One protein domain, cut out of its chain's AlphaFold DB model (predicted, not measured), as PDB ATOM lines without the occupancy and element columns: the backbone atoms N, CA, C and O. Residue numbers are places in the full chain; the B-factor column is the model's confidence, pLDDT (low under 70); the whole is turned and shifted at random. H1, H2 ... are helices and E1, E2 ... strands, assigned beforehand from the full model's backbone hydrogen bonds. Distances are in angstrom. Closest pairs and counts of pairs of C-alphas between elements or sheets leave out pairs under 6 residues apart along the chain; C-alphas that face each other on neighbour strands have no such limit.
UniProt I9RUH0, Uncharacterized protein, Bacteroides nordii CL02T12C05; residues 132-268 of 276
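This is residues 132 to 268 of the 276 residues of an uncharacterized protein of Bacteroides nordii CL02T12C05 (UniProt I9RUH0). A twisted four-stranded sheet with H4 packed slantwise over one face, and H3 side by side with H4 beyond it, makes one end of the domain; towards the other end of the long axis lie the E2 and E3 hairpin and a loose pair of helices, H1 and H2. E3 runs on into E4, which joins the two ends. The printed part has 137 residues with four named helices and six named strands, in the order H1 H2 E1 H3 E2 E3 E4 E5 H4 E6. The larger sheet has the order E1 E6 E4 E5, antiparallel throughout, and the class is mixed, helices and strands. The whole is compact, with a radius of gyration of the C-alphas of 15.8 A and spans of 46 by 33 by 30 A.

H1, residues 132 to 138, begins with C-alpha 132 at (-23.877, -45.279, 13.149). H2 holds residues 144 to 153 and is 14.6 A long; E1 holds residues 158 to 160. H3, residues 171 to 188, measures 25.7 A. E2 is residues 198 to 201, E3 residues 206 to 209, E4 residues 212 to 217, 16.5 A long, and E5 residues 221 to 224. H4, residues 237 to 253, measures 24.2 A. E6, residues 257 to 262, is 15.7 A long and ends with C-alpha 262 at (-33.691, -40.106, 20.922).

In the larger sheet E1 and E5 are edge strands. N 158 and O 259 of E1 and E6 are 2.8 A apart, N 214 and O 260 of E4 and E6 2.8 A, and N 215 and O 223 of the hairpin E4 and E5 2.9 A, each within hydrogen-bond range. H4 on one face makes two layers, a helix layer and a sheet layer, at a height over the sheet of 8.5 A; on the local plane it stands at 49 degrees to E4, slantwise to the strands. E5, H4 and E6 form a split strand-helix-strand unit, two strands running the same way with E4 between them, and its crossover is left-handed. H3 touches H4 with residues 181 to 188 alone, opposite ways at a shallow tilt of 22 degrees; the closest C-alphas, of Tyr 188 and Phe 238, are 5.1 A apart. H3 only grazes the sheet, with residues 173 to 181. E3 runs on into E4 across a break of 2 residues, at 14 degrees. In the hairpin E2 and E3, antiparallel, N 199 and O 208 are 2.8 A apart. H1 and H2 are close but not clearly touching, opposite ways at a shallow tilt of 9 degrees; their closest C-alphas, of Leu 136 and Tyr 147, are 7.9 A apart. In H1, H2, H3 and H4 every O i to N i+4 pair is within hydrogen-bond range.

The two C-alphas farthest apart, of Ser 203 and Thr 252, are 45.8 A apart. The printed part has no cut, and the link from E5 to H4, of 12 residues, is long. Residues 194 to 195 pair antiparallel with residues 266 to 267. The mean pLDDT of the printed part is 86.5; residue 133, residues 140 to 153 and residues 202 to 204 are under 70.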
ATOM      1  N   LEU A 132     -23.941 -44.583  11.862       74.12
ATOM      2  CA  LEU A 132     -23.877 -45.279  13.149       74.12
ATOM      3  C   LEU A 132     -24.571 -46.653  13.161       74.12
ATOM      4  O   LEU A 132     -24.062 -47.612  13.745       74.12
ATOM      5  N   SER A 133     -25.725 -46.767  12.498       69.94
ATOM      6  CA  SER A 133     -26.465 -48.032  12.382       69.94
ATOM      7  C   SER A 133     -25.763 -49.044  11.473       69.94
ATOM      8  O   SER A 133     -25.846 -50.255  11.714       69.94
ATOM      9  N   GLU A 134     -25.085 -48.572  10.427       74.31
ATOM     10  CA  GLU A 134     -24.308 -49.427   9.535       74.31
ATOM     11  C   GLU A 134     -23.089 -49.985  10.276       74.31
ATOM     12  O   GLU A 134     -22.862 -51.199  10.257       74.31
ATOM     13  N   TYR A 135     -22.373 -49.141  11.027       73.25
ATOM     14  CA  TYR A 135     -21.229 -49.585  11.827       73.25
ATOM     15  C   TYR A 135     -21.605 -50.628  12.874       73.25
ATOM     16  O   TYR A 135     -20.936 -51.658  12.977       73.25
ATOM     17  N   LEU A 136     -22.705 -50.407  13.600       71.12
ATOM     18  CA  LEU A 136     -23.242 -51.373  14.562       71.12
ATOM     19  C   LEU A 136     -23.528 -52.741  13.939       71.12
ATOM     20  O   LEU A 136     -23.331 -53.774  14.577       71.12
ATOM     21  N   SER A 137     -24.003 -52.747  12.696       70.25
ATOM     22  CA  SER A 137     -24.346 -53.971  11.972       70.25
ATOM     23  C   SER A 137     -23.105 -54.684  11.431       70.25
ATOM     24  O   SER A 137     -23.046 -55.913  11.433       70.25
ATOM     25  N   LYS A 138     -22.108 -53.922  10.972       73.94
ATOM     26  CA  LYS A 138     -20.893 -54.439  10.330       73.94
ATOM     27  C   LYS A 138     -19.832 -54.905  11.329       73.94
ATOM     28  O   LYS A 138     -19.087 -55.837  11.030       73.94
ATOM     29  N   TYR A 139     -19.776 -54.289  12.511       74.06
ATOM     30  CA  TYR A 139     -18.732 -54.520  13.515       74.06
ATOM     31  C   TYR A 139     -19.288 -54.762  14.933       74.06
ATOM     32  O   TYR A 139     -18.828 -54.130  15.883       74.06
ATOM     33  N   PRO A 140     -20.246 -55.687  15.127       68.00
ATOM     34  CA  PRO A 140     -21.002 -55.807  16.376       68.00
ATOM     35  C   PRO A 140     -20.119 -56.022  17.615       68.00
ATOM     36  O   PRO A 140     -20.368 -55.416  18.647       68.00
ATOM     37  N   ASP A 141     -19.046 -56.816  17.527       69.00
ATOM     38  CA  ASP A 141     -18.221 -57.149  18.701       69.00
ATOM     39  C   ASP A 141     -17.083 -56.153  18.981       69.00
ATOM     40  O   ASP A 141     -16.633 -56.045  20.121       69.00
ATOM     41  N   SER A 142     -16.603 -55.420  17.969       66.69
ATOM     42  CA  SER A 142     -15.508 -54.448  18.119       66.69
ATOM     43  C   SER A 142     -15.996 -53.015  18.300       66.69
ATOM     44  O   SER A 142     -15.215 -52.157  18.701       66.69
ATOM     45  N   PHE A 143     -17.268 -52.743  18.002       67.94
ATOM     46  CA  PHE A 143     -17.823 -51.397  18.052       67.94
ATOM     47  C   PHE A 143     -18.238 -50.972  19.462       67.94
ATOM     48  O   PHE A 143     -18.473 -49.798  19.667       67.94
ATOM     49  N   GLU A 144     -18.288 -51.854  20.465       67.12
ATOM     50  CA  GLU A 144     -18.777 -51.508  21.815       67.12
ATOM     51  C   GLU A 144     -18.047 -50.308  22.473       67.12
ATOM     52  O   GLU A 144     -18.727 -49.364  22.890       67.12
ATOM     53  N   PRO A 145     -16.696 -50.238  22.535       66.56
ATOM     54  CA  PRO A 145     -16.017 -49.063  23.101       66.56
ATOM     55  C   PRO A 145     -16.254 -47.796  22.269       66.56
ATOM     56  O   PRO A 145     -16.281 -46.685  22.801       66.56
ATOM     57  N   TYR A 146     -16.450 -47.975  20.963       66.62
ATOM     58  CA  TYR A 146     -16.681 -46.899  20.006       66.62
ATOM     59  C   TYR A 146     -18.124 -46.410  20.011       66.62
ATOM     60  O   TYR A 146     -18.378 -45.227  19.829       66.62
ATOM     61  N   TYR A 147     -19.069 -47.287  20.322       69.94
ATOM     62  CA  TYR A 147     -20.464 -46.963  20.514       69.94
ATOM     63  C   TYR A 147     -20.581 -45.905  21.599       69.94
ATOM     64  O   TYR A 147     -21.100 -44.820  21.367       69.94
ATOM     65  N   PHE A 148     -20.010 -46.166  22.775       66.50
ATOM     66  CA  PHE A 148     -20.052 -45.195  23.859       66.50
ATOM     67  C   PHE A 148     -19.288 -43.913  23.541       66.50
ATOM     68  O   PHE A 148     -19.763 -42.846  23.921       66.50
ATOM     69  N   SER A 149     -18.141 -43.975  22.857       65.81
ATOM     70  CA  SER A 149     -17.390 -42.759  22.526       65.81
ATOM     71  C   SER A 149     -18.125 -41.882  21.505       65.81
ATOM     72  O   SER A 149     -18.211 -40.673  21.712       65.81
ATOM     73  N   VAL A 150     -18.734 -42.476  20.475       66.12
ATOM     74  CA  VAL A 150     -19.533 -41.767  19.464       66.12
ATOM     75  C   VAL A 150     -20.821 -41.233  20.086       66.12
ATOM     76  O   VAL A 150     -21.073 -40.034  20.038       66.12
ATOM     77  N   TYR A 151     -21.600 -42.065  20.780       68.56
ATOM     78  CA  TYR A 151     -22.835 -41.608  21.425       68.56
ATOM     79  C   TYR A 151     -22.591 -40.562  22.508       68.56
ATOM     80  O   TYR A 151     -23.412 -39.666  22.670       68.56
ATOM     81  N   ARG A 152     -21.478 -40.632  23.248       66.81
ATOM     82  CA  ARG A 152     -21.129 -39.602  24.233       66.81
ATOM     83  C   ARG A 152     -20.872 -38.251  23.565       66.81
ATOM     84  O   ARG A 152     -21.283 -37.241  24.125       66.81
ATOM     85  N   ARG A 153     -20.258 -38.230  22.375       67.69
ATOM     86  CA  ARG A 153     -20.083 -37.005  21.571       67.69
ATOM     87  C   ARG A 153     -21.429 -36.454  21.079       67.69
ATOM     88  O   ARG A 153     -21.632 -35.244  21.071       67.69
ATOM     89  N   LEU A 154     -22.366 -37.341  20.749       71.31
ATOM     90  CA  LEU A 154     -23.700 -37.011  20.232       71.31
ATOM     91  C   LEU A 154     -24.785 -36.842  21.317       71.31
ATOM     92  O   LEU A 154     -25.951 -36.626  20.998       71.31
ATOM     93  N   TYR A 155     -24.437 -36.997  22.598       71.19
ATOM     94  CA  TYR A 155     -25.422 -37.116  23.680       71.19
ATOM     95  C   TYR A 155     -26.216 -35.827  23.909       71.19
ATOM     96  O   TYR A 155     -27.413 -35.872  24.205       71.19
ATOM     97  N   TYR A 156     -25.537 -34.690  23.794       83.75
ATOM     98  CA  TYR A 156     -26.144 -33.378  23.966       83.75
ATOM     99  C   TYR A 156     -26.823 -32.941  22.668       83.75
ATOM    100  O   TYR A 156     -26.276 -33.207  21.593       83.75
ATOM    101  N   PRO A 157     -27.990 -32.283  22.730       92.38
ATOM    102  CA  PRO A 157     -28.552 -31.627  21.562       92.38
ATOM    103  C   PRO A 157     -27.584 -30.592  20.979       92.38
ATOM    104  O   PRO A 157     -26.689 -30.079  21.651       92.38
ATOM    105  N   ARG A 158     -27.775 -30.278  19.704       93.50
ATOM    106  CA  ARG A 158     -27.185 -29.122  19.038       93.50
ATOM    107  C   ARG A 158     -28.292 -28.153  18.707       93.50
ATOM    108  O   ARG A 158     -29.316 -28.558  18.158       93.50
ATOM    109  N   TYR A 159     -28.077 -26.895  19.048       95.81
ATOM    110  CA  TYR A 159     -29.031 -25.819  18.840       95.81
ATOM    111  C   TYR A 159     -28.450 -24.870  17.804       95.81
ATOM    112  O   TYR A 159     -27.264 -24.546  17.860       95.81
ATOM    113  N   TYR A 160     -29.276 -24.430  16.864       96.44
ATOM    114  CA  TYR A 160     -28.864 -23.507  15.819       96.44
ATOM    115  C   TYR A 160     -29.776 -22.289  15.806       96.44
ATOM    116  O   TYR A 160     -30.997 -22.406  15.961       96.44
ATOM    117  N   ASP A 161     -29.171 -21.126  15.600       95.62
ATOM    118  CA  ASP A 161     -29.889 -19.872  15.423       95.62
ATOM    119  C   ASP A 161     -30.528 -19.771  14.024       95.62
ATOM    120  O   ASP A 161     -30.354 -20.629  13.152       95.62
ATOM    121  N   HIS A 162     -31.271 -18.688  13.785       94.94
ATOM    122  CA  HIS A 162     -31.906 -18.421  12.490       94.94
ATOM    123  C   HIS A 162     -30.915 -18.162  11.341       94.94
ATOM    124  O   HIS A 162     -31.315 -18.222  10.180       94.94
ATOM    125  N   ALA A 163     -29.642 -17.886  11.635       93.06
ATOM    126  CA  ALA A 163     -28.581 -17.794  10.634       93.06
ATOM    127  C   ALA A 163     -27.949 -19.167  10.324       93.06
ATOM    128  O   ALA A 163     -27.055 -19.253   9.482       93.06
ATOM    129  N   GLY A 164     -28.407 -20.236  10.985       91.25
ATOM    130  CA  GLY A 164     -27.872 -21.587  10.853       91.25
ATOM    131  C   GLY A 164     -26.570 -21.812  11.623       91.25
ATOM    132  O   GLY A 164     -25.917 -22.832  11.405       91.25
ATOM    133  N   LYS A 165     -26.179 -20.891  12.511       92.75
ATOM    134  CA  LYS A 165     -24.973 -21.011  13.337       92.75
ATOM    135  C   LYS A 165     -25.275 -21.806  14.596       92.75
ATOM    136  O   LYS A 165     -26.326 -21.632  15.208       92.75
ATOM    137  N   ALA A 166     -24.344 -22.670  14.985       93.25
ATOM    138  CA  ALA A 166     -24.424 -23.389  16.244       93.25
ATOM    139  C   ALA A 166     -24.382 -22.396  17.417       93.25
ATOM    140  O   ALA A 166     -23.514 -21.524  17.477       93.25
ATOM    141  N   ILE A 167     -25.317 -22.543  18.351       93.44
ATOM    142  CA  ILE A 167     -25.304 -21.841  19.632       93.44
ATOM    143  C   ILE A 167     -24.285 -22.567  20.512       93.44
ATOM    144  O   ILE A 167     -24.424 -23.764  20.749       93.44
ATOM    145  N   ILE A 168     -23.244 -21.851  20.937       89.31
ATOM    146  CA  ILE A 168     -22.097 -22.434  21.647       89.31
ATOM    147  C   ILE A 168     -22.362 -22.519  23.149       89.31
ATOM    148  O   ILE A 168     -22.167 -23.581  23.717       89.31
ATOM    149  N   VAL A 169     -22.848 -21.441  23.773       88.19
ATOM    150  CA  VAL A 169     -23.167 -21.413  25.211       88.19
ATOM    151  C   VAL A 169     -24.513 -22.099  25.441       88.19
ATOM    152  O   VAL A 169     -25.563 -21.517  25.161       88.19
ATOM    153  N   ILE A 170     -24.481 -23.350  25.901       89.19
ATOM    154  CA  ILE A 170     -25.649 -24.248  25.913       89.19
ATOM    155  C   ILE A 170     -26.003 -24.815  27.287       89.19
ATOM    156  O   ILE A 170     -26.988 -25.536  27.397       89.19
ATOM    157  N   GLU A 171     -25.267 -24.507  28.350       90.81
ATOM    158  CA  GLU A 171     -25.400 -25.183  29.647       90.81
ATOM    159  C   GLU A 171     -26.805 -25.052  30.246       90.81
ATOM    160  O   GLU A 171     -27.364 -26.020  30.770       90.81
ATOM    161  N   GLU A 172     -27.400 -23.862  30.140       92.75
ATOM    162  CA  GLU A 172     -28.778 -23.628  30.570       92.75
ATOM    163  C   GLU A 172     -29.771 -24.405  29.694       92.75
ATOM    164  O   GLU A 172     -30.648 -25.096  30.218       92.75
ATOM    165  N   LEU A 173     -29.595 -24.355  28.368       94.38
ATOM    166  CA  LEU A 173     -30.446 -25.058  27.405       94.38
ATOM    167  C   LEU A 173     -30.414 -26.573  27.634       94.38
ATOM    168  O   LEU A 173     -31.464 -27.211  27.715       94.38
ATOM    169  N   ASP A 174     -29.225 -27.138  27.822       93.12
ATOM    170  CA  ASP A 174     -29.012 -28.560  28.077       93.12
ATOM    171  C   ASP A 174     -29.625 -29.005  29.398       93.12
ATOM    172  O   ASP A 174     -30.242 -30.075  29.468       93.12
ATOM    173  N   SER A 175     -29.495 -28.189  30.445       94.12
ATOM    174  CA  SER A 175     -30.117 -28.461  31.738       94.12
ATOM    175  C   SER A 175     -31.644 -28.533  31.612       94.12
ATOM    176  O   SER A 175     -32.257 -29.539  31.995       94.12
ATOM    177  N   LEU A 176     -32.253 -27.520  30.985       95.19
ATOM    178  CA  LEU A 176     -33.701 -27.424  30.778       95.19
ATOM    179  C   LEU A 176     -34.237 -28.551  29.887       95.19
ATOM    180  O   LEU A 176     -35.254 -29.181  30.211       95.19
ATOM    181  N   TYR A 177     -33.540 -28.849  28.787       94.94
ATOM    182  CA  TYR A 177     -33.890 -29.940  27.883       94.94
ATOM    183  C   TYR A 177     -33.835 -31.289  28.601       94.94
ATOM    184  O   TYR A 177     -34.786 -32.076  28.539       94.94
ATOM    185  N   LYS A 178     -32.748 -31.560  29.334       93.56
ATOM    186  CA  LYS A 178     -32.551 -32.821  30.057       93.56
ATOM    187  C   LYS A 178     -33.612 -33.034  31.129       93.56
ATOM    188  O   LYS A 178     -34.141 -34.145  31.250       93.56
ATOM    189  N   GLU A 179     -33.928 -31.997  31.901       95.06
ATOM    190  CA  GLU A 179     -34.981 -32.062  32.909       95.06
ATOM    191  C   GLU A 179     -36.335 -32.384  32.265       95.06
ATOM    192  O   GLU A 179     -36.977 -33.378  32.628       95.06
ATOM    193  N   SER A 180     -36.730 -31.597  31.262       94.50
ATOM    194  CA  SER A 180     -38.012 -31.734  30.565       94.50
ATOM    195  C   SER A 180     -38.153 -33.107  29.910       94.50
ATOM    196  O   SER A 180     -39.164 -33.793  30.092       94.50
ATOM    197  N   MET A 181     -37.101 -33.594  29.247       92.88
ATOM    198  CA  MET A 181     -37.074 -34.942  28.679       92.88
ATOM    199  C   MET A 181     -37.215 -36.033  29.735       92.88
ATOM    200  O   MET A 181     -37.944 -37.012  29.533       92.88
ATOM    201  N   GLY A 182     -36.563 -35.876  30.887       92.31
ATOM    202  CA  GLY A 182     -36.725 -36.781  32.019       92.31
ATOM    203  C   GLY A 182     -38.171 -36.839  32.518       92.31
ATOM    204  O   GLY A 182     -38.693 -37.929  32.779       92.31
ATOM    205  N   GLN A 183     -38.837 -35.688  32.623       94.75
ATOM    206  CA  GLN A 183     -40.234 -35.590  33.052       94.75
ATOM    207  C   GLN A 183     -41.200 -36.196  32.018       94.75
ATOM    208  O   GLN A 183     -42.057 -37.011  32.382       94.75
ATOM    209  N   LEU A 184     -41.030 -35.880  30.729       94.62
ATOM    210  CA  LEU A 184     -41.839 -36.427  29.635       94.62
ATOM    211  C   LEU A 184     -41.737 -37.953  29.567       94.62
ATOM    212  O   LEU A 184     -42.761 -38.644  29.540       94.62
ATOM    213  N   ARG A 185     -40.515 -38.500  29.620       92.19
ATOM    214  CA  ARG A 185     -40.298 -39.954  29.631       92.19
ATOM    215  C   ARG A 185     -41.010 -40.606  30.819       92.19
ATOM    216  O   ARG A 185     -41.759 -41.559  30.621       92.19
ATOM    217  N   LYS A 186     -40.868 -40.066  32.036       92.00
ATOM    218  CA  LYS A 186     -41.556 -40.588  33.237       92.00
ATOM    219  C   LYS A 186     -43.084 -40.567  33.104       92.00
ATOM    220  O   LYS A 186     -43.750 -41.492  33.569       92.00
ATOM    221  N   LYS A 187     -43.644 -39.527  32.482       94.06
ATOM    222  CA  LYS A 187     -45.095 -39.335  32.348       94.06
ATOM    223  C   LYS A 187     -45.716 -40.235  31.276       94.06
ATOM    224  O   LYS A 187     -46.760 -40.846  31.526       94.06
ATOM    225  N   TYR A 188     -45.088 -40.324  30.104       92.62
ATOM    226  CA  TYR A 188     -45.687 -40.942  28.915       92.62
ATOM    227  C   TYR A 188     -45.147 -42.343  28.596       92.62
ATOM    228  O   TYR A 188     -45.883 -43.164  28.049       92.62
ATOM    229  N   LEU A 189     -43.916 -42.673  28.997       90.94
ATOM    230  CA  LEU A 189     -43.306 -43.982  28.753       90.94
ATOM    231  C   LEU A 189     -43.416 -44.866  30.001       90.94
ATOM    232  O   LEU A 189     -42.470 -45.059  30.767       90.94
ATOM    233  N   LYS A 190     -44.599 -45.454  30.206       84.06
ATOM    234  CA  LYS A 190     -44.851 -46.394  31.315       84.06
ATOM    235  C   LYS A 190     -44.290 -47.785  31.016       84.06
ATOM    236  O   LYS A 190     -44.561 -48.349  29.955       84.06
ATOM    237  N   LYS A 191     -43.543 -48.365  31.965       79.25
ATOM    238  CA  LYS A 191     -42.911 -49.694  31.833       79.25
ATOM    239  C   LYS A 191     -43.903 -50.743  31.305       79.25
ATOM    240  O   LYS A 191     -45.026 -50.846  31.794       79.25
ATOM    241  N   GLY A 192     -43.483 -51.517  30.302       79.06
ATOM    242  CA  GLY A 192     -44.292 -52.578  29.687       79.06
ATOM    243  C   GLY A 192     -45.352 -52.103  28.683       79.06
ATOM    244  O   GLY A 192     -46.169 -52.909  28.244       79.06
ATOM    245  N   LYS A 193     -45.378 -50.810  28.328       84.38
ATOM    246  CA  LYS A 193     -46.256 -50.262  27.272       84.38
ATOM    247  C   LYS A 193     -45.533 -49.957  25.966       84.38
ATOM    248  O   LYS A 193     -46.188 -49.763  24.947       84.38
ATOM    249  N   PHE A 194     -44.211 -49.949  25.998       87.44
ATOM    250  CA  PHE A 194     -43.360 -49.645  24.863       87.44
ATOM    251  C   PHE A 194     -42.144 -50.574  24.856       87.44
ATOM    252  O   PHE A 194     -41.793 -51.164  25.883       87.44
ATOM    253  N   ILE A 195     -41.525 -50.690  23.692       87.25
ATOM    254  CA  ILE A 195     -40.283 -51.403  23.441       87.25
ATOM    255  C   ILE A 195     -39.217 -50.336  23.200       87.25
ATOM    256  O   ILE A 195     -39.419 -49.414  22.408       87.25
ATOM    257  N   LEU A 196     -38.109 -50.446  23.926       88.88
ATOM    258  CA  LEU A 196     -36.900 -49.670  23.685       88.88
ATOM    259  C   LEU A 196     -36.051 -50.446  22.670       88.88
ATOM    260  O   LEU A 196     -35.748 -51.609  22.953       88.88
ATOM    261  N   PRO A 197     -35.687 -49.862  21.514       86.88
ATOM    262  CA  PRO A 197     -34.775 -50.520  20.587       86.88
ATOM    263  C   PRO A 197     -33.414 -50.707  21.261       86.88
ATOM    264  O   PRO A 197     -32.870 -49.768  21.846       86.88
ATOM    265  N   VAL A 198     -32.880 -51.928  21.213       86.12
ATOM    266  CA  VAL A 198     -31.586 -52.279  21.811       86.12
ATOM    267  C   VAL A 198     -30.739 -53.100  20.844       86.12
ATOM    268  O   VAL A 198     -31.270 -53.914  20.090       86.12
ATOM    269  N   HIS A 199     -29.425 -52.912  20.906       80.31
ATOM    270  CA  HIS A 199     -28.434 -53.790  20.293       80.31
ATOM    271  C   HIS A 199     -27.838 -54.707  21.368       80.31
ATOM    272  O   HIS A 199     -27.550 -54.245  22.473       80.31
ATOM    273  N   THR A 200     -27.652 -55.991  21.054       78.12
ATOM    274  CA  THR A 200     -27.093 -56.984  21.985       78.12
ATOM    275  C   THR A 200     -25.665 -57.326  21.582       78.12
ATOM    276  O   THR A 200     -25.455 -57.925  20.530       78.12
ATOM    277  N   PHE A 201     -24.703 -57.016  22.447       72.81
ATOM    278  CA  PHE A 201     -23.298 -57.371  22.254       72.81
ATOM    279  C   PHE A 201     -23.066 -58.808  22.730       72.81
ATOM    280  O   PHE A 201     -23.182 -59.114  23.922       72.81
ATOM    281  N   VAL A 202     -22.753 -59.709  21.793       69.00
ATOM    282  CA  VAL A 202     -22.584 -61.148  22.068       69.00
ATOM    283  C   VAL A 202     -21.393 -61.388  22.996       69.00
ATOM    284  O   VAL A 202     -21.483 -62.206  23.914       69.00
ATOM    285  N   SER A 203     -20.315 -60.627  22.802       67.94
ATOM    286  CA  SER A 203     -19.072 -60.713  23.575       67.94
ATOM    287  C   SER A 203     -19.246 -60.468  25.082       67.94
ATOM    288  O   SER A 203     -18.565 -61.116  25.878       67.94
ATOM    289  N   ARG A 204     -20.177 -59.591  25.497       64.69
ATOM    290  CA  ARG A 204     -20.384 -59.214  26.913       64.69
ATOM    291  C   ARG A 204     -21.744 -59.572  27.503       64.69
ATOM    292  O   ARG A 204     -21.930 -59.434  28.708       64.69
ATOM    293  N   LYS A 205     -22.686 -60.069  26.692       71.38
ATOM    294  CA  LYS A 205     -24.097 -60.257  27.090       71.38
ATOM    295  C   LYS A 205     -24.736 -58.960  27.608       71.38
ATOM    296  O   LYS A 205     -25.606 -58.998  28.478       71.38
ATOM    297  N   GLU A 206     -24.308 -57.823  27.068       75.94
ATOM    298  CA  GLU A 206     -24.856 -56.507  27.387       75.94
ATOM    299  C   GLU A 206     -25.793 -56.029  26.275       75.94
ATOM    300  O   GLU A 206     -25.610 -56.349  25.099       75.94
ATOM    301  N   THR A 207     -26.814 -55.262  26.654       79.06
ATOM    302  CA  THR A 207     -27.765 -54.645  25.722       79.06
ATOM    303  C   THR A 207     -27.697 -53.133  25.842       79.06
ATOM    304  O   THR A 207     -27.916 -52.612  26.940       79.06
ATOM    305  N   LEU A 208     -27.464 -52.430  24.734       79.25
ATOM    306  CA  LEU A 208     -27.417 -50.965  24.705       79.25
ATOM    307  C   LEU A 208     -28.606 -50.385  23.931       79.25
ATOM    308  O   LEU A 208     -28.946 -50.926  22.879       79.25
ATOM    309  N   PRO A 209     -29.242 -49.297  24.408       83.00
ATOM    310  CA  PRO A 209     -30.311 -48.629  23.672       83.00
ATOM    311  C   PRO A 209     -29.781 -48.009  22.390       83.00
ATOM    312  O   PRO A 209     -28.830 -47.240  22.478       83.00
ATOM    313  N   ILE A 210     -30.425 -48.281  21.257       83.81
ATOM    314  CA  ILE A 210     -30.145 -47.623  19.976       83.81
ATOM    315  C   ILE A 210     -30.838 -46.263  19.998       83.81
ATOM    316  O   ILE A 210     -32.030 -46.194  20.319       83.81
ATOM    317  N   PHE A 211     -30.117 -45.188  19.670       86.12
ATOM    318  CA  PHE A 211     -30.751 -43.886  19.479       86.12
ATOM    319  C   PHE A 211     -30.723 -43.491  18.016       86.12
ATOM    320  O   PHE A 211     -29.765 -43.758  17.296       86.12
ATOM    321  N   THR A 212     -31.782 -42.804  17.627       88.06
ATOM    322  CA  THR A 212     -31.957 -42.262  16.295       88.06
ATOM    323  C   THR A 212     -31.628 -40.769  16.333       88.06
ATOM    324  O   THR A 212     -32.087 -40.072  17.250       88.06
ATOM    325  N   PRO A 213     -30.838 -40.267  15.371       90.44
ATOM    326  CA  PRO A 213     -30.655 -38.840  15.152       90.44
ATOM    327  C   PRO A 213     -31.923 -38.198  14.585       90.44
ATOM    328  O   PRO A 213     -32.395 -38.546  13.499       90.44
ATOM    329  N   PHE A 214     -32.454 -37.237  15.326       93.56
ATOM    330  CA  PHE A 214     -33.607 -36.435  14.950       93.56
ATOM    331  C   PHE A 214     -33.214 -34.985  14.740       93.56
ATOM    332  O   PHE A 214     -32.326 -34.462  15.412       93.56
ATOM    333  N   GLU A 215     -33.945 -34.339  13.844       95.56
ATOM    334  CA  GLU A 215     -33.918 -32.904  13.641       95.56
ATOM    335  C   GLU A 215     -35.316 -32.329  13.894       95.56
ATOM    336  O   GLU A 215     -36.340 -32.925  13.547       95.56
ATOM    337  N   TYR A 216     -35.359 -31.168  14.537       96.62
ATOM    338  CA  TYR A 216     -36.578 -30.414  14.777       96.62
ATOM    339  C   TYR A 216     -36.399 -28.969  14.323       96.62
ATOM    340  O   TYR A 216     -35.418 -28.317  14.684       96.62
ATOM    341  N   GLN A 217     -37.375 -28.462  13.574       96.31
ATOM    342  CA  GLN A 217     -37.502 -27.046  13.234       96.31
ATOM    343  C   GLN A 217     -38.949 -26.614  13.516       96.31
ATOM    344  O   GLN A 217     -39.855 -27.352  13.124       96.31
ATOM    345  N   PRO A 218     -39.213 -25.453  14.144       95.19
ATOM    346  CA  PRO A 218     -40.572 -25.043  14.518       95.19
ATOM    347  C   PRO A 218     -41.590 -25.049  13.368       95.19
ATOM    348  O   PRO A 218     -42.752 -25.401  13.580       95.19
ATOM    349  N   ASP A 219     -41.148 -24.702  12.158       91.94
ATOM    350  CA  ASP A 219     -42.006 -24.594  10.973       91.94
ATOM    351  C   ASP A 219     -42.212 -25.929  10.233       91.94
ATOM    352  O   ASP A 219     -43.158 -26.068   9.458       91.94
ATOM    353  N   ILE A 220     -41.344 -26.920  10.470       92.94
ATOM    354  CA  ILE A 220     -41.344 -28.215   9.759       92.94
ATOM    355  C   ILE A 220     -41.833 -29.349  10.672       92.94
ATOM    356  O   ILE A 220     -42.555 -30.247  10.233       92.94
ATOM    357  N   GLY A 221     -41.477 -29.290  11.952       93.94
ATOM    358  CA  GLY A 221     -41.695 -30.345  12.931       93.94
ATOM    359  C   GLY A 221     -40.538 -31.343  13.012       93.94
ATOM    360  O   GLY A 221     -39.416 -31.088  12.559       93.94
ATOM    361  N   LEU A 222     -40.821 -32.485  13.636       95.50
ATOM    362  CA  LEU A 222     -39.846 -33.543  13.900       95.50
ATOM    363  C   LEU A 222     -39.604 -34.436  12.665       95.50
ATOM    364  O   LEU A 222     -40.544 -34.993  12.095       95.50
ATOM    365  N   HIS A 223     -38.342 -34.617  12.278       95.06
ATOM    366  CA  HIS A 223     -37.938 -35.446  11.138       95.06
ATOM    367  C   HIS A 223     -36.618 -36.180  11.393       95.06
ATOM    368  O   HIS A 223     -35.890 -35.895  12.349       95.06
ATOM    369  N   TYR A 224     -36.328 -37.174  10.558       93.81
ATOM    370  CA  TYR A 224     -35.083 -37.930  10.643       93.81
ATOM    371  C   TYR A 224     -33.915 -37.074  10.138       93.81
ATOM    372  O   TYR A 224     -33.893 -36.687   8.974       93.81
ATOM    373  N   PHE A 225     -32.901 -36.835  10.975       91.88
ATOM    374  CA  PHE A 225     -31.742 -36.012  10.587       91.88
ATOM    375  C   PHE A 225     -31.005 -36.603   9.371       91.88
ATOM    376  O   PHE A 225     -30.636 -35.906   8.429       91.88
ATOM    377  N   CYS A 226     -30.868 -37.928   9.356       88.50
ATOM    378  CA  CYS A 226     -30.150 -38.665   8.315       88.50
ATOM    379  C   CYS A 226     -30.980 -38.955   7.065       88.50
ATOM    380  O   CYS A 226     -30.467 -39.483   6.082       88.50
ATOM    381  N   LYS A 227     -32.273 -38.625   7.099       88.88
ATOM    382  CA  LYS A 227     -33.191 -38.767   5.975       88.88
ATOM    383  C   LYS A 227     -34.024 -37.496   5.889       88.88
ATOM    384  O   LYS A 227     -35.179 -37.479   6.296       88.88
ATOM    385  N   LYS A 228     -33.401 -36.433   5.375       74.62
ATOM    386  CA  LYS A 228     -33.939 -35.060   5.389       74.62
ATOM    387  C   LYS A 228     -35.353 -34.935   4.796       74.62
ATOM    388  O   LYS A 228     -36.103 -34.058   5.207       74.62
ATOM    389  N   ASP A 229     -35.735 -35.840   3.895       81.81
ATOM    390  CA  ASP A 229     -37.059 -35.860   3.260       81.81
ATOM    391  C   ASP A 229     -38.115 -36.692   4.021       81.81
ATOM    392  O   ASP A 229     -39.287 -36.708   3.644       81.81
ATOM    393  N   GLU A 230     -37.731 -37.405   5.086       91.19
ATOM    394  CA  GLU A 230     -38.608 -38.306   5.838       91.19
ATOM    395  C   GLU A 230     -39.027 -37.667   7.172       91.19
ATOM    396  O   GLU A 230     -38.250 -37.560   8.128       91.19
ATOM    397  N   ARG A 231     -40.300 -37.260   7.256       90.62
ATOM    398  CA  ARG A 231     -40.914 -36.828   8.516       90.62
ATOM    399  C   ARG A 231     -41.040 -38.016   9.469       90.62
ATOM    400  O   ARG A 231     -41.380 -39.119   9.050       90.62
ATOM    401  N   PHE A 232     -40.824 -37.776  10.759       92.62
ATOM    402  CA  PHE A 232     -41.057 -38.793  11.772       92.62
ATOM    403  C   PHE A 232     -42.535 -38.834  12.169       92.62
ATOM    404  O   PHE A 232     -43.118 -37.814  12.540       92.62
ATOM    405  N   GLU A 233     -43.127 -40.026  12.154       88.38
ATOM    406  CA  GLU A 233     -44.496 -40.255  12.612       88.38
ATOM    407  C   GLU A 233     -44.532 -41.355  13.677       88.38
ATOM    408  O   GLU A 233     -43.931 -42.420  13.535       88.38
ATOM    409  N   SER A 234     -45.261 -41.114  14.769       88.25
ATOM    410  CA  SER A 234     -45.450 -42.103  15.829       88.25
ATOM    411  C   SER A 234     -46.810 -41.968  16.499       88.25
ATOM    412  O   SER A 234     -47.221 -40.881  16.899       88.25
ATOM    413  N   ASP A 235     -47.462 -43.108  16.728       86.19
ATOM    414  CA  ASP A 235     -48.718 -43.190  17.484       86.19
ATOM    415  C   ASP A 235     -48.522 -43.033  19.006       86.19
ATOM    416  O   ASP A 235     -49.485 -43.030  19.781       86.19
ATOM    417  N   LEU A 236     -47.275 -42.952  19.486       90.19
ATOM    418  CA  LEU A 236     -47.006 -42.788  20.909       90.19
ATOM    419  C   LEU A 236     -47.249 -41.342  21.346       90.19
ATOM    420  O   LEU A 236     -46.565 -40.418  20.913       90.19
ATOM    421  N   LEU A 237     -48.125 -41.170  22.343       91.44
ATOM    422  CA  LEU A 237     -48.380 -39.876  22.997       91.44
ATOM    423  C   LEU A 237     -47.109 -39.170  23.492       91.44
ATOM    424  O   LEU A 237     -47.106 -37.949  23.607       91.44
ATOM    425  N   PHE A 238     -46.052 -39.930  23.793       94.62
ATOM    426  CA  PHE A 238     -44.746 -39.381  24.142       94.62
ATOM    427  C   PHE A 238     -44.205 -38.454  23.050       94.62
ATOM    428  O   PHE A 238     -43.825 -37.337  23.374       94.62
ATOM    429  N   PHE A 239     -44.204 -38.883  21.784       94.56
ATOM    430  CA  PHE A 239     -43.622 -38.096  20.697       94.56
ATOM    431  C   PHE A 239     -44.454 -36.864  20.366       94.56
ATOM    432  O   PHE A 239     -43.880 -35.806  20.152       94.56
ATOM    433  N   LYS A 240     -45.786 -36.954  20.461       93.56
ATOM    434  CA  LYS A 240     -46.648 -35.772  20.352       93.56
ATOM    435  C   LYS A 240     -46.336 -34.736  21.438       93.56
ATOM    436  O   LYS A 240     -46.091 -33.579  21.135       93.56
ATOM    437  N   ALA A 241     -46.306 -35.162  22.703       95.62
ATOM    438  CA  ALA A 241     -45.996 -34.263  23.816       95.62
ATOM    439  C   ALA A 241     -44.558 -33.722  23.755       95.62
ATOM    440  O   ALA A 241     -44.283 -32.634  24.253       95.62
ATOM    441  N   PHE A 242     -43.641 -34.494  23.175       96.12
ATOM    442  CA  PHE A 242     -42.265 -34.080  22.967       96.12
ATOM    443  C   PHE A 242     -42.144 -33.037  21.852       96.12
ATOM    444  O   PHE A 242     -41.458 -32.045  22.055       96.12
ATOM    445  N   GLU A 243     -42.848 -33.201  20.732       96.06
ATOM    446  CA  GLU A 243     -42.884 -32.209  19.651       96.06
ATOM    447  C   GLU A 243     -43.504 -30.880  20.116       96.06
ATOM    448  O   GLU A 243     -42.965 -29.819  19.808       96.06
ATOM    449  N   ASP A 244     -44.563 -30.928  20.937       95.81
ATOM    450  CA  ASP A 244     -45.147 -29.737  21.573       95.81
ATOM    451  C   ASP A 244     -44.124 -29.022  22.481       95.81
ATOM    452  O   ASP A 244     -43.950 -27.808  22.400       95.81
ATOM    453  N   PHE A 245     -43.389 -29.777  23.310       97.38
ATOM    454  CA  PHE A 245     -42.306 -29.227  24.132       97.38
ATOM    455  C   PHE A 245     -41.200 -28.594  23.279       97.38
ATOM    456  O   PHE A 245     -40.774 -27.484  23.578       97.38
ATOM    457  N   LEU A 246     -40.732 -29.285  22.234       97.69
ATOM    458  CA  LEU A 246     -39.672 -28.785  21.357       97.69
ATOM    459  C   LEU A 246     -40.084 -27.472  20.696       97.69
ATOM    460  O   LEU A 246     -39.263 -26.562  20.601       97.69
ATOM    461  N   LYS A 247     -41.353 -27.352  20.297       97.69
ATOM    462  CA  LYS A 247     -41.911 -26.118  19.749       97.69
ATOM    463  C   LYS A 247     -41.781 -24.960  20.726       97.69
ATOM    464  O   LYS A 247     -41.190 -23.937  20.387       97.69
ATOM    465  N   ASP A 248     -42.317 -25.130  21.930       97.31
ATOM    466  CA  ASP A 248     -42.322 -24.081  22.947       97.31
ATOM    467  C   ASP A 248     -40.895 -23.732  23.385       97.31
ATOM    468  O   ASP A 248     -40.556 -22.554  23.511       97.31
ATOM    469  N   PHE A 249     -40.039 -24.743  23.551       97.56
ATOM    470  CA  PHE A 249     -38.628 -24.584  23.888       97.56
ATOM    471  C   PHE A 249     -37.888 -23.776  22.817       97.56
ATOM    472  O   PHE A 249     -37.249 -22.772  23.129       97.56
ATOM    473  N   CYS A 250     -38.031 -24.153  21.543       97.62
ATOM    474  CA  CYS A 250     -37.366 -23.461  20.444       97.62
ATOM    475  C   CYS A 250     -37.819 -22.005  20.320       97.62
ATOM    476  O   CYS A 250     -36.984 -21.108  20.222       97.62
ATOM    477  N   LEU A 251     -39.130 -21.755  20.383       96.06
ATOM    478  CA  LEU A 251     -39.681 -20.401  20.297       96.06
ATOM    479  C   LEU A 251     -39.251 -19.524  21.479       96.06
ATOM    480  O   LEU A 251     -38.925 -18.356  21.286       96.06
ATOM    481  N   THR A 252     -39.226 -20.083  22.692       96.81
ATOM    482  CA  THR A 252     -38.842 -19.350  23.909       96.81
ATOM    483  C   THR A 252     -37.371 -18.947  23.888       96.81
ATOM    484  O   THR A 252     -37.031 -17.846  24.317       96.81
ATOM    485  N   HIS A 253     -36.504 -19.820  23.376       96.12
ATOM    486  CA  HIS A 253     -35.053 -19.630  23.407       96.12
ATOM    487  C   HIS A 253     -34.459 -19.153  22.071       96.12
ATOM    488  O   HIS A 253     -33.240 -19.084  21.939       96.12
ATOM    489  N   GLY A 254     -35.293 -18.802  21.083       95.62
ATOM    490  CA  GLY A 254     -34.834 -18.290  19.785       95.62
ATOM    491  C   GLY A 254     -34.048 -19.312  18.957       95.62
ATOM    492  O   GLY A 254     -33.139 -18.943  18.215       95.62
ATOM    493  N   ILE A 255     -34.373 -20.597  19.104       97.81
ATOM    494  CA  ILE A 255     -33.712 -21.698  18.403       97.81
ATOM    495  C   ILE A 255     -34.483 -21.985  17.115       97.81
ATOM    496  O   ILE A 255     -35.672 -22.301  17.144       97.81
ATOM    497  N   ALA A 256     -33.803 -21.904  15.976       97.69
ATOM    498  CA  ALA A 256     -34.408 -22.164  14.672       97.69
ATOM    499  C   ALA A 256     -34.394 -23.651  14.311       97.69
ATOM    500  O   ALA A 256     -35.283 -24.141  13.616       97.69
ATOM    501  N   ARG A 257     -33.370 -24.371  14.777       96.38
ATOM    502  CA  ARG A 257     -33.176 -25.791  14.496       96.38
ATOM    503  C   ARG A 257     -32.523 -26.482  15.684       96.38
ATOM    504  O   ARG A 257     -31.615 -25.932  16.301       96.38
ATOM    505  N   MET A 258     -32.945 -27.711  15.958       96.06
ATOM    506  CA  MET A 258     -32.307 -28.606  16.920       96.06
ATOM    507  C   MET A 258     -31.968 -29.945  16.277       96.06
ATOM    508  O   MET A 258     -32.807 -30.506  15.581       96.06
ATOM    509  N   VAL A 259     -30.785 -30.488  16.567       94.50
ATOM    510  CA  VAL A 259     -30.411 -31.876  16.243       94.50
ATOM    511  C   VAL A 259     -30.120 -32.615  17.542       94.50
ATOM    512  O   VAL A 259     -29.401 -32.102  18.394       94.50
ATOM    513  N   PHE A 260     -30.691 -33.799  17.744       92.50
ATOM    514  CA  PHE A 260     -30.540 -34.544  18.995       92.50
ATOM    515  C   PHE A 260     -30.741 -36.049  18.803       92.50
ATOM    516  O   PHE A 260     -31.333 -36.502  17.827       92.50
ATOM    517  N   LEU A 261     -30.295 -36.837  19.783       89.19
ATOM    518  CA  LEU A 261     -30.504 -38.283  19.805       89.19
ATOM    519  C   LEU A 261     -31.696 -38.683  20.682       89.19
ATOM    520  O   LEU A 261     -31.785 -38.315  21.858       89.19
ATOM    521  N   CYS A 262     -32.594 -39.515  20.152       90.31
ATOM    522  CA  CYS A 262     -33.691 -40.106  20.922       90.31
ATOM    523  C   CYS A 262     -33.990 -41.541  20.453       90.31
ATOM    524  O   CYS A 262     -33.942 -41.801  19.255       90.31
ATOM    525  N   PRO A 263     -34.308 -42.501  21.346       89.94
ATOM    526  CA  PRO A 263     -34.736 -43.823  20.906       89.94
ATOM    527  C   PRO A 263     -36.115 -43.782  20.242       89.94
ATOM    528  O   PRO A 263     -37.053 -43.191  20.779       89.94
ATOM    529  N   GLU A 264     -36.264 -44.505  19.136       90.50
ATOM    530  CA  GLU A 264     -37.557 -44.770  18.501       90.50
ATOM    531  C   GLU A 264     -38.345 -45.822  19.286       90.50
ATOM    532  O   GLU A 264     -38.349 -47.016  18.981       90.50
ATOM    533  N   TYR A 265     -39.009 -45.383  20.355       90.06
ATOM    534  CA  TYR A 265     -39.895 -46.257  21.115       90.06
ATOM    535  C   TYR A 265     -41.028 -46.775  20.226       90.06
ATOM    536  O   TYR A 265     -41.672 -46.008  19.510       90.06
ATOM    537  N   THR A 266     -41.344 -48.064  20.338       86.56
ATOM    538  CA  THR A 266     -42.501 -48.659  19.651       86.56
ATOM    539  C   THR A 266     -43.523 -49.168  20.662       86.56
ATOM    540  O   THR A 266     -43.150 -49.620  21.746       86.56
ATOM    541  N   PRO A 267     -44.833 -49.093  20.380       83.25
ATOM    542  CA  PRO A 267     -45.843 -49.626  21.286       83.25
ATOM    543  C   PRO A 267     -45.748 -51.154  21.370       83.25
ATOM    544  O   PRO A 267     -45.601 -51.842  20.359       83.25
ATOM    545  N   VAL A 268     -45.918 -51.714  22.572       82.56
ATOM    546  CA  VAL A 268     -46.081 -53.169  22.723       82.56
ATOM    547  C   VAL A 268     -47.426 -53.554  22.110       82.56
ATOM    548  O   VAL A 268     -48.483 -53.305  22.699       82.56
TER     549      VAL A 268